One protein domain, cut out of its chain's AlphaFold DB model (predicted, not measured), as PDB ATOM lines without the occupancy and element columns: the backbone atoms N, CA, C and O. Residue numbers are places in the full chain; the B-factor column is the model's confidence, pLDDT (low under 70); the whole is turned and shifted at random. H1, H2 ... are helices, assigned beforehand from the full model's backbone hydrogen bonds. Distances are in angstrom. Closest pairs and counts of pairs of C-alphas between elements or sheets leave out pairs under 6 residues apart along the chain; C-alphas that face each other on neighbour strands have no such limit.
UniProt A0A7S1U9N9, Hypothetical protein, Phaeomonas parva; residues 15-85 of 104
ATOM      1  N   ASN A  15     -27.879   8.068 -23.233       62.41
ATOM      2  CA  ASN A  15     -27.633   8.841 -24.440       62.41
ATOM      3  C   ASN A  15     -28.891   9.072 -25.296       62.41
ATOM      4  O   ASN A  15     -29.121   8.407 -26.310       62.41
ATOM      5  N   ARG A  16     -29.717  10.048 -24.900       70.31
ATOM      6  CA  ARG A  16     -30.828  10.540 -25.730       70.31
ATOM      7  C   ARG A  16     -30.297  11.457 -26.834       70.31
ATOM      8  O   ARG A  16     -29.836  12.555 -26.553       70.31
ATOM      9  N   ILE A  17     -30.426  11.036 -28.093       81.25
ATOM     10  CA  ILE A  17     -30.110  11.880 -29.262       81.25
ATOM     11  C   ILE A  17     -31.265  12.798 -29.680       81.25
ATOM     12  O   ILE A  17     -31.172  13.461 -30.705       81.25
ATOM     13  N   ARG A  18     -32.378  12.808 -28.939       84.75
ATOM     14  CA  ARG A  18     -33.506  13.718 -29.158       84.75
ATOM     15  C   ARG A  18     -33.844  14.478 -27.881       84.75
ATOM     16  O   ARG A  18     -33.905  13.878 -26.805       84.75
ATOM     17  N   SER A  19     -34.084  15.775 -28.035       80.38
ATOM     18  CA  SER A  19     -34.683  16.650 -27.026       80.38
ATOM     19  C   SER A  19     -36.171  16.355 -26.833       80.38
ATOM     20  O   SER A  19     -36.787  15.664 -27.644       80.38
ATOM     21  N   ASP A  20     -36.754  16.925 -25.777       75.69
ATOM     22  CA  ASP A  20     -38.197  16.855 -25.493       75.69
ATOM     23  C   ASP A  20     -39.045  17.457 -26.635       75.69
ATOM     24  O   ASP A  20     -40.087  16.918 -26.989       75.69
ATOM     25  N   ASP A  21     -38.519  18.488 -27.306       80.25
ATOM     26  CA  ASP A  21     -39.100  19.112 -28.509       80.25
ATOM     27  C   ASP A  21     -38.893  18.279 -29.801       80.25
ATOM     28  O   ASP A  21     -39.315  18.655 -30.889       80.25
ATOM     29  N   GLY A  22     -38.229  17.120 -29.715       80.06
ATOM     30  CA  GLY A  22     -37.956  16.244 -30.861       80.06
ATOM     31  C   GLY A  22     -36.728  16.629 -31.693       80.06
ATOM     32  O   GLY A  22     -36.410  15.951 -32.672       80.06
ATOM     33  N   GLU A  23     -36.002  17.673 -31.296       84.62
ATOM     34  CA  GLU A  23     -34.777  18.108 -31.960       84.62
ATOM     35  C   GLU A  23     -33.603  17.138 -31.750       84.62
ATOM     36  O   GLU A  23     -33.400  16.630 -30.647       84.62
ATOM     37  N   LEU A  24     -32.812  16.895 -32.804       88.25
ATOM     38  CA  LEU A  24     -31.633  16.035 -32.737       88.25
ATOM     39  C   LEU A  24     -30.496  16.694 -31.954       88.25
ATOM     40  O   LEU A  24     -30.086  17.814 -32.243       88.25
ATOM     41  N   MET A  25     -29.959  15.949 -30.996       87.69
ATOM     42  CA  MET A  25     -28.884  16.352 -30.102       87.69
ATOM     43  C   MET A  25     -27.720  15.372 -30.192       87.69
ATOM     44  O   MET A  25     -27.885  14.178 -30.452       87.69
ATOM     45  N   LEU A  26     -26.522  15.891 -29.953       87.50
ATOM     46  CA  LEU A  26     -25.320  15.076 -29.881       87.50
ATOM     47  C   LEU A  26     -25.288  14.292 -28.559       87.50
ATOM     48  O   LEU A  26     -25.675  14.835 -27.524       87.50
ATOM     49  N   PRO A  27     -24.806  13.039 -28.573       85.81
ATOM     50  CA  PRO A  27     -24.713  12.227 -27.371       85.81
ATOM     51  C   PRO A  27     -23.697  12.785 -26.363       85.81
ATOM     52  O   PRO A  27     -22.652  13.326 -26.738       85.81
ATOM     53  N   GLU A  28     -23.956  12.561 -25.075       79.38
ATOM     54  CA  GLU A  28     -22.982  12.679 -23.995       79.38
ATOM     55  C   GLU A  28     -21.764  11.800 -24.320       79.38
ATOM     56  O   GLU A  28     -21.849  10.573 -24.427       79.38
ATOM     57  N   GLY A  29     -20.623  12.453 -24.551       76.50
ATOM     58  CA  GLY A  29     -19.388  11.817 -25.011       76.50
ATOM     59  C   GLY A  29     -18.959  12.226 -26.420       76.50
ATOM     60  O   GLY A  29     -17.818  11.954 -26.785       76.50
ATOM     61  N   PHE A  30     -19.778  12.921 -27.210       82.31
ATOM     62  CA  PHE A  30     -19.288  13.585 -28.423       82.31
ATOM     63  C   PHE A  30     -18.220  14.649 -28.077       82.31
ATOM     64  O   PHE A  30     -18.362  15.321 -27.053       82.31
ATOM     65  N   PRO A  31     -17.152  14.846 -28.886       83.88
ATOM     66  CA  PRO A  31     -16.795  14.185 -30.153       83.88
ATOM     67  C   PRO A  31     -15.885  12.951 -30.000       83.88
ATOM     68  O   PRO A  31     -15.068  12.658 -30.873       83.88
ATOM     69  N   THR A  32     -15.949  12.212 -28.891       82.56
ATOM     70  CA  THR A  32     -15.022  11.089 -28.685       82.56
ATOM     71  C   THR A  32     -15.310   9.895 -29.597       82.56
ATOM     72  O   THR A  32     -16.456   9.573 -29.910       82.56
ATOM     73  N   ALA A  33     -14.251   9.182 -29.983       84.88
ATOM     74  CA  ALA A  33     -14.329   7.943 -30.750       84.88
ATOM     75  C   ALA A  33     -13.573   6.817 -30.026       84.88
ATOM     76  O   ALA A  33     -12.427   6.506 -30.373       84.88
ATOM     77  N   PRO A  34     -14.175   6.194 -28.993       83.69
ATOM     78  CA  PRO A  34     -13.563   5.063 -28.309       83.69
ATOM     79  C   PRO A  34     -13.164   3.966 -29.298       83.69
ATOM     80  O   PRO A  34     -13.893   3.696 -30.250       83.69
ATOM     81  N   LYS A  35     -12.060   3.246 -29.044       86.38
ATOM     82  CA  LYS A  35     -11.596   2.158 -29.935       86.38
ATOM     83  C   LYS A  35     -12.700   1.136 -30.251       86.38
ATOM     84  O   LYS A  35     -12.760   0.635 -31.368       86.38
ATOM     85  N   ARG A  36     -13.586   0.864 -29.283       86.25
ATOM     86  CA  ARG A  36     -14.748  -0.033 -29.426       86.25
ATOM     87  C   ARG A  36     -15.840   0.531 -30.343       86.25
ATOM     88  O   ARG A  36     -16.488  -0.240 -31.037       86.25
ATOM     89  N   CYS A  37     -15.991   1.853 -30.393       89.06
ATOM     90  CA  CYS A  37     -16.983   2.551 -31.212       89.06
ATOM     91  C   CYS A  37     -16.421   3.148 -32.499       89.06
ATOM     92  O   CYS A  37     -17.197   3.682 -33.282       89.06
ATOM     93  N   LYS A  38     -15.113   3.008 -32.766       89.31
ATOM     94  CA  LYS A  38     -14.419   3.638 -33.900       89.31
ATOM     95  C   LYS A  38     -15.188   3.523 -35.215       89.31
ATOM     96  O   LYS A  38     -15.311   4.509 -35.919       89.31
ATOM     97  N   LYS A  39     -15.736   2.346 -35.536       91.38
ATOM     98  CA  LYS A  39     -16.495   2.139 -36.779       91.38
ATOM     99  C   LYS A  39     -17.784   2.973 -36.833       91.38
ATOM    100  O   LYS A  39     -18.060   3.576 -37.861       91.38
ATOM    101  N   ALA A  40     -18.550   3.010 -35.742       91.25
ATOM    102  CA  ALA A  40     -19.785   3.791 -35.656       91.25
ATOM    103  C   ALA A  40     -19.494   5.300 -35.607       91.25
ATOM    104  O   ALA A  40     -20.134   6.068 -36.315       91.25
ATOM    105  N   SER A  41     -18.486   5.706 -34.827       90.19
ATOM    106  CA  SER A  41     -18.035   7.098 -34.730       90.19
ATOM    107  C   SER A  41     -17.535   7.628 -36.068       90.19
ATOM    108  O   SER A  41     -17.961   8.693 -36.486       90.19
ATOM    109  N   GLN A  42     -16.674   6.873 -36.758       93.56
ATOM    110  CA  GLN A  42     -16.115   7.279 -38.046       93.56
ATOM    111  C   GLN A  42     -17.219   7.448 -39.091       93.56
ATOM    112  O   GLN A  42     -17.281   8.488 -39.725       93.56
ATOM    113  N   ALA A  43     -18.142   6.485 -39.201       94.06
ATOM    114  CA  ALA A  43     -19.250   6.589 -40.148       94.06
ATOM    115  C   ALA A  43     -20.120   7.832 -39.890       94.06
ATOM    116  O   ALA A  43     -20.489   8.531 -40.830       94.06
ATOM    117  N   PHE A  44     -20.420   8.129 -38.619       94.31
ATOM    118  CA  PHE A  44     -21.143   9.346 -38.259       94.31
ATOM    119  C   PHE A  44     -20.347  10.610 -38.603       94.31
ATOM    120  O   PHE A  44     -20.903  11.507 -39.228       94.31
ATOM    121  N   PHE A  45     -19.063  10.680 -38.243       92.88
ATOM    122  CA  PHE A  45     -18.232  11.858 -38.501       92.88
ATOM    123  C   PHE A  45     -18.004  12.101 -39.990       92.88
ATOM    124  O   PHE A  45     -18.125  13.239 -40.419       92.88
ATOM    125  N   ASP A  46     -17.763  11.057 -40.784       93.88
ATOM    126  CA  ASP A  46     -17.609  11.187 -42.236       93.88
ATOM    127  C   ASP A  46     -18.890  11.759 -42.862       93.88
ATOM    128  O   ASP A  46     -18.832  12.728 -43.617       93.88
ATOM    129  N   CYS A  47     -20.059  11.226 -42.483       93.19
ATOM    130  CA  CYS A  47     -21.347  11.757 -42.930       93.19
ATOM    131  C   CYS A  47     -21.543  13.209 -42.481       93.19
ATOM    132  O   CYS A  47     -21.919  14.066 -43.278       93.19
ATOM    133  N   PHE A  48     -21.272  13.500 -41.208       91.62
ATOM    134  CA  PHE A  48     -21.491  14.822 -40.637       91.62
ATOM    135  C   PHE A  48     -20.568  15.876 -41.254       91.62
ATOM    136  O   PHE A  48     -21.016  16.982 -41.528       91.62
ATOM    137  N   THR A  49     -19.307  15.544 -41.528       89.81
ATOM    138  CA  THR A  49     -18.369  16.437 -42.218       89.81
ATOM    139  C   THR A  49     -18.771  16.651 -43.674       89.81
ATOM    140  O   THR A  49     -18.751  17.786 -44.148       89.81
ATOM    141  N   GLU A  50     -19.189  15.597 -44.379       90.19
ATOM    142  CA  GLU A  50     -19.642  15.717 -45.767       90.19
ATOM    143  C   GLU A  50     -20.903  16.590 -45.878       90.19
ATOM    144  O   GLU A  50     -20.971  17.475 -46.729       90.19
ATOM    145  N   LYS A  51     -21.899  16.372 -45.009       87.25
ATOM    146  CA  LYS A  51     -23.191  17.082 -45.055       87.25
ATOM    147  C   LYS A  51     -23.190  18.425 -44.330       87.25
ATOM    148  O   LYS A  51     -23.975  19.295 -44.681       87.25
ATOM    149  N   GLY A  52     -22.332  18.589 -43.329       81.56
ATOM    150  CA  GLY A  52     -22.214  19.793 -42.502       81.56
ATOM    151  C   GLY A  52     -21.221  20.813 -43.042       81.56
ATOM    152  O   GLY A  52     -20.886  21.762 -42.335       81.56
ATOM    153  N   THR A  53     -20.730  20.625 -44.271       81.19
ATOM    154  CA  THR A  53     -19.932  21.642 -44.956       81.19
ATOM    155  C   THR A  53     -20.801  22.880 -45.142       81.19
ATOM    156  O   THR A  53     -21.754  22.852 -45.914       81.19
ATOM    157  N   GLN A  54     -20.496  23.949 -44.409       75.38
ATOM    158  CA  GLN A  54     -21.271  25.184 -44.441       75.38
ATOM    159  C   GLN A  54     -20.976  25.944 -45.746       75.38
ATOM    160  O   GLN A  54     -19.830  26.356 -45.955       75.38
ATOM    161  N   PRO A  55     -21.963  26.139 -46.637       66.69
ATOM    162  CA  PRO A  55     -21.773  26.959 -47.819       66.69
ATOM    163  C   PRO A  55     -21.954  28.432 -47.424       66.69
ATOM    164  O   PRO A  55     -23.057  28.875 -47.123       66.69
ATOM    165  N   GLU A  56     -20.846  29.174 -47.411       66.38
ATOM    166  CA  GLU A  56     -20.764  30.609 -47.091       66.38
ATOM    167  C   GLU A  56     -21.200  31.046 -45.671       66.38
ATOM    168  O   GLU A  56     -21.820  30.334 -44.872       66.38
ATOM    169  N   GLU A  57     -20.763  32.252 -45.314       63.59
ATOM    170  CA  GLU A  57     -20.982  32.884 -44.015       63.59
ATOM    171  C   GLU A  57     -22.470  33.260 -43.870       63.59
ATOM    172  O   GLU A  57     -22.962  34.146 -44.562       63.59
ATOM    173  N   GLY A  58     -23.217  32.558 -43.004       61.91
ATOM    174  CA  GLY A  58     -24.607  32.919 -42.677       61.91
ATOM    175  C   GLY A  58     -25.619  31.771 -42.577       61.91
ATOM    176  O   GLY A  58     -26.707  31.983 -42.048       61.91
ATOM    177  N   GLN A  59     -25.286  30.552 -43.012       62.97
ATOM    178  CA  GLN A  59     -26.166  29.384 -42.844       62.97
ATOM    179  C   GLN A  59     -25.904  28.683 -41.506       62.97
ATOM    180  O   GLN A  59     -25.205  27.674 -41.428       62.97
ATOM    181  N   ALA A  60     -26.485  29.236 -40.437       69.94
ATOM    182  CA  ALA A  60     -26.371  28.712 -39.071       69.94
ATOM    183  C   ALA A  60     -26.986  27.305 -38.884       69.94
ATOM    184  O   ALA A  60     -26.703  26.631 -37.892       69.94
ATOM    185  N   ASP A  61     -27.798  26.844 -39.838       79.75
ATOM    186  CA  ASP A  61     -28.548  25.588 -39.753       79.75
ATOM    187  C   ASP A  61     -27.861  24.387 -40.419       79.75
ATOM    188  O   ASP A  61     -28.306  23.257 -40.212       79.75
ATOM    189  N   ALA A  62     -26.743  24.581 -41.130       83.44
ATOM    190  CA  ALA A  62     -26.046  23.502 -41.843       83.44
ATOM    191  C   ALA A  62     -25.691  22.319 -40.919       83.44
ATOM    192  O   ALA A  62     -25.829  21.154 -41.291       83.44
ATOM    193  N   GLY A  63     -25.317  22.603 -39.666       84.00
ATOM    194  CA  GLY A  63     -25.075  21.569 -38.658       84.00
ATOM    195  C   GLY A  63     -26.339  20.792 -38.271       84.00
ATOM    196  O   GLY A  63     -26.297  19.570 -38.149       84.00
ATOM    197  N   ARG A  64     -27.485  21.468 -38.118       87.38
ATOM    198  CA  ARG A  64     -28.769  20.822 -37.782       87.38
ATOM    199  C   ARG A  64     -29.274  19.969 -38.941       87.38
ATOM    200  O   ARG A  64     -29.781  18.869 -38.723       87.38
ATOM    201  N   GLU A  65     -29.116  20.450 -40.169       87.81
ATOM    202  CA  GLU A  65     -29.462  19.696 -41.375       87.81
ATOM    203  C   GLU A  65     -28.560  18.473 -41.559       87.81
ATOM    204  O   GLU A  65     -29.059  17.383 -41.843       87.81
ATOM    205  N   ALA A  66     -27.260  18.602 -41.287       90.06
ATOM    206  CA  ALA A  66     -26.336  17.473 -41.289       90.06
ATOM    207  C   ALA A  66     -26.690  16.424 -40.223       90.06
ATOM    208  O   ALA A  66     -26.654  15.227 -40.512       90.06
ATOM    209  N   LEU A  67     -27.102  16.837 -39.016       90.50
ATOM    210  CA  LEU A  67     -27.591  15.898 -37.995       90.50
ATOM    211  C   LEU A  67     -28.816  15.121 -38.487       90.50
ATOM    212  O   LEU A  67     -28.865  13.904 -38.316       90.50
ATOM    213  N   LYS A  68     -29.773  15.799 -39.135       90.44
ATOM    214  CA  LYS A  68     -30.959  15.152 -39.724       90.44
ATOM    215  C   LYS A  68     -30.575  14.181 -40.839       90.44
ATOM    216  O   LYS A  68     -31.067  13.056 -40.864       90.44
ATOM    217  N   ALA A  69     -29.661  14.577 -41.724       91.38
ATOM    218  CA  ALA A  69     -29.184  13.728 -42.814       91.38
ATOM    219  C   ALA A  69     -28.432  12.479 -42.312       91.38
ATOM    220  O   ALA A  69     -28.481  11.429 -42.952       91.38
ATOM    221  N   CYS A  70     -27.765  12.580 -41.159       93.50
ATOM    222  CA  CYS A  70     -26.957  11.517 -40.566       93.50
ATOM    223  C   CYS A  70     -27.616  10.851 -39.338       93.50
ATOM    224  O   CYS A  70     -26.919  10.179 -38.574       93.50
ATOM    225  N   GLU A  71     -28.935  10.994 -39.141       91.81
ATOM    226  CA  GLU A  71     -29.659  10.563 -37.926       91.81
ATOM    227  C   GLU A  71     -29.405   9.091 -37.565       91.81
ATOM    228  O   GLU A  71     -29.063   8.768 -36.429       91.81
ATOM    229  N   GLN A  72     -29.479   8.185 -38.542       92.19
ATOM    230  CA  GLN A  72     -29.262   6.753 -38.293       92.19
ATOM    231  C   GLN A  72     -27.830   6.445 -37.829       92.19
ATOM    232  O   GLN A  72     -27.593   5.541 -37.024       92.19
ATOM    233  N   LEU A  73     -26.846   7.189 -38.340       92.94
ATOM    234  CA  LEU A  73     -25.443   7.032 -37.955       92.94
ATOM    235  C   LEU A  73     -25.196   7.627 -36.567       92.94
ATOM    236  O   LEU A  73     -24.494   7.013 -35.761       92.94
ATOM    237  N   LEU A  74     -25.841   8.758 -36.269       90.88
ATOM    238  CA  LEU A  74     -25.868   9.378 -34.947       90.88
ATOM    239  C   LEU A  74     -26.463   8.427 -33.897       90.88
ATOM    240  O   LEU A  74     -25.860   8.239 -32.842       90.88
ATOM    241  N   GLU A  75     -27.579   7.757 -34.197       91.12
ATOM    242  CA  GLU A  75     -28.173   6.741 -33.318       91.12
ATOM    243  C   GLU A  75     -27.214   5.587 -33.027       91.12
ATOM    244  O   GLU A  75     -27.065   5.163 -31.881       91.12
ATOM    245  N   ASN A  76     -26.563   5.050 -34.061       91.62
ATOM    246  CA  ASN A  76     -25.634   3.932 -33.905       91.62
ATOM    247  C   ASN A  76     -24.404   4.329 -33.083       91.62
ATOM    248  O   ASN A  76     -23.938   3.557 -32.237       91.62
ATOM    249  N   TYR A  77     -23.896   5.539 -33.306       90.38
ATOM    250  CA  TYR A  77     -22.819   6.116 -32.517       90.38
ATOM    251  C   TYR A  77     -23.230   6.298 -31.051       90.38
ATOM    252  O   TYR A  77     -22.538   5.793 -30.163       90.38
ATOM    253  N   ALA A  78     -24.384   6.916 -30.793       89.06
ATOM    254  CA  ALA A  78     -24.907   7.142 -29.449       89.06
ATOM    255  C   ALA A  78     -25.164   5.834 -28.690       89.06
ATOM    256  O   ALA A  78     -24.728   5.695 -27.548       89.06
ATOM    257  N   LYS A  79     -25.773   4.831 -29.339       89.00
ATOM    258  CA  LYS A  79     -25.967   3.482 -28.774       89.00
ATOM    259  C   LYS A  79     -24.635   2.818 -28.432       89.00
ATOM    260  O   LYS A  79     -24.538   2.112 -27.433       89.00
ATOM    261  N   CYS A  80     -23.599   3.019 -29.244       88.56
ATOM    262  CA  CYS A  80     -22.282   2.474 -28.933       88.56
ATOM    263  C   CYS A  80     -21.644   3.169 -27.724       88.56
ATOM    264  O   CYS A  80     -21.106   2.489 -26.850       88.56
ATOM    265  N   LEU A  81     -21.727   4.502 -27.660       85.94
ATOM    266  CA  LEU A  81     -21.240   5.270 -26.515       85.94
ATOM    267  C   LEU A  81     -21.955   4.874 -25.225       85.94
ATOM    268  O   LEU A  81     -21.289   4.647 -24.225       85.94
ATOM    269  N   ASP A  82     -23.278   4.726 -25.268       84.62
ATOM    270  CA  ASP A  82     -24.099   4.316 -24.126       84.62
ATOM    271  C   ASP A  82     -23.641   2.975 -23.531       84.62
ATOM    272  O   ASP A  82     -23.374   2.852 -22.337       84.62
ATOM    273  N   ARG A  83     -23.409   1.984 -24.399       83.75
ATOM    274  CA  ARG A  83     -22.917   0.653 -24.005       83.75
ATOM    275  C   ARG A  83     -21.514   0.670 -23.405       83.75
ATOM    276  O   ARG A  83     -21.101  -0.308 -22.783       83.75
ATOM    277  N   HIS A  84     -20.775   1.751 -23.614       78.38
ATOM    278  CA  HIS A  84     -19.420   1.944 -23.120       78.38
ATOM    279  C   HIS A  84     -19.298   3.215 -22.265       78.38
ATOM    280  O   HIS A  84     -18.194   3.732 -22.112       78.38
ATOM    281  N   ALA A  85     -20.400   3.685 -21.666       63.66
ATOM    282  CA  ALA A  85     -20.444   4.895 -20.842       63.66
ATOM    283  C   ALA A  85     -19.568   4.815 -19.573       63.66
ATOM    284  O   ALA A  85     -19.289   5.832 -18.947       63.66
TER     285      ALA A  85
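What this domain is: This is residues 15 to 85 of the 104 residues of the protein "Hypothetical protein" of Phaeomonas parva (UniProt A0A7S1U9N9). H1 and H3 lie side by side, running opposite ways, and short H2 packs on the last residues of H1, 47 to 51. A long stretch without a named element, residues 15 to 37, leads into H1, and residues 55 to 60 stick out. The printed part has 71 residues, with three named helices, H1, H2, H3, and no named strand; the class is all helix, though under half of the residues are in named elements. It is compact, radius of gyration of the C-alphas 12.2 A, spanning 37 by 27 by 16 A.

Where its parts are: C-alpha 15 is at (-27.633, 8.841, -24.440). H1, residues 38 to 51, is 19.5 A long, H2, residues 62 to 69, 10.3 A, and H3, residues 71 to 83, 18.4 A, ending with C-alpha 83 at (-22.917, 0.653, -24.005).

How they stand to each other: H1 and H3 touch, closest C-alphas Phe 44 and Leu 73, 4.9 A, at a shallow tilt of 30 degrees. H1, with residues 47 to 51 alone, touches H2 at a steep tilt of 56 degrees, opposite ways, closest C-alphas Lys 51 and Ala 66, 4.9 A. H2 and H3 are close but not clearly touching, about perpendicular at 83 degrees. In H1, H2 and H3 every O i to N i+4 pair is within hydrogen-bond range.

The domain as a whole: The C-alphas farthest apart, Glu 57 and Arg 83, are 38.0 A apart. The printed part has no cut; the link H1 to H2 is short, H2 to H3 tight. pLDDT is under 70 at residues 15, 55 to 60 and 85.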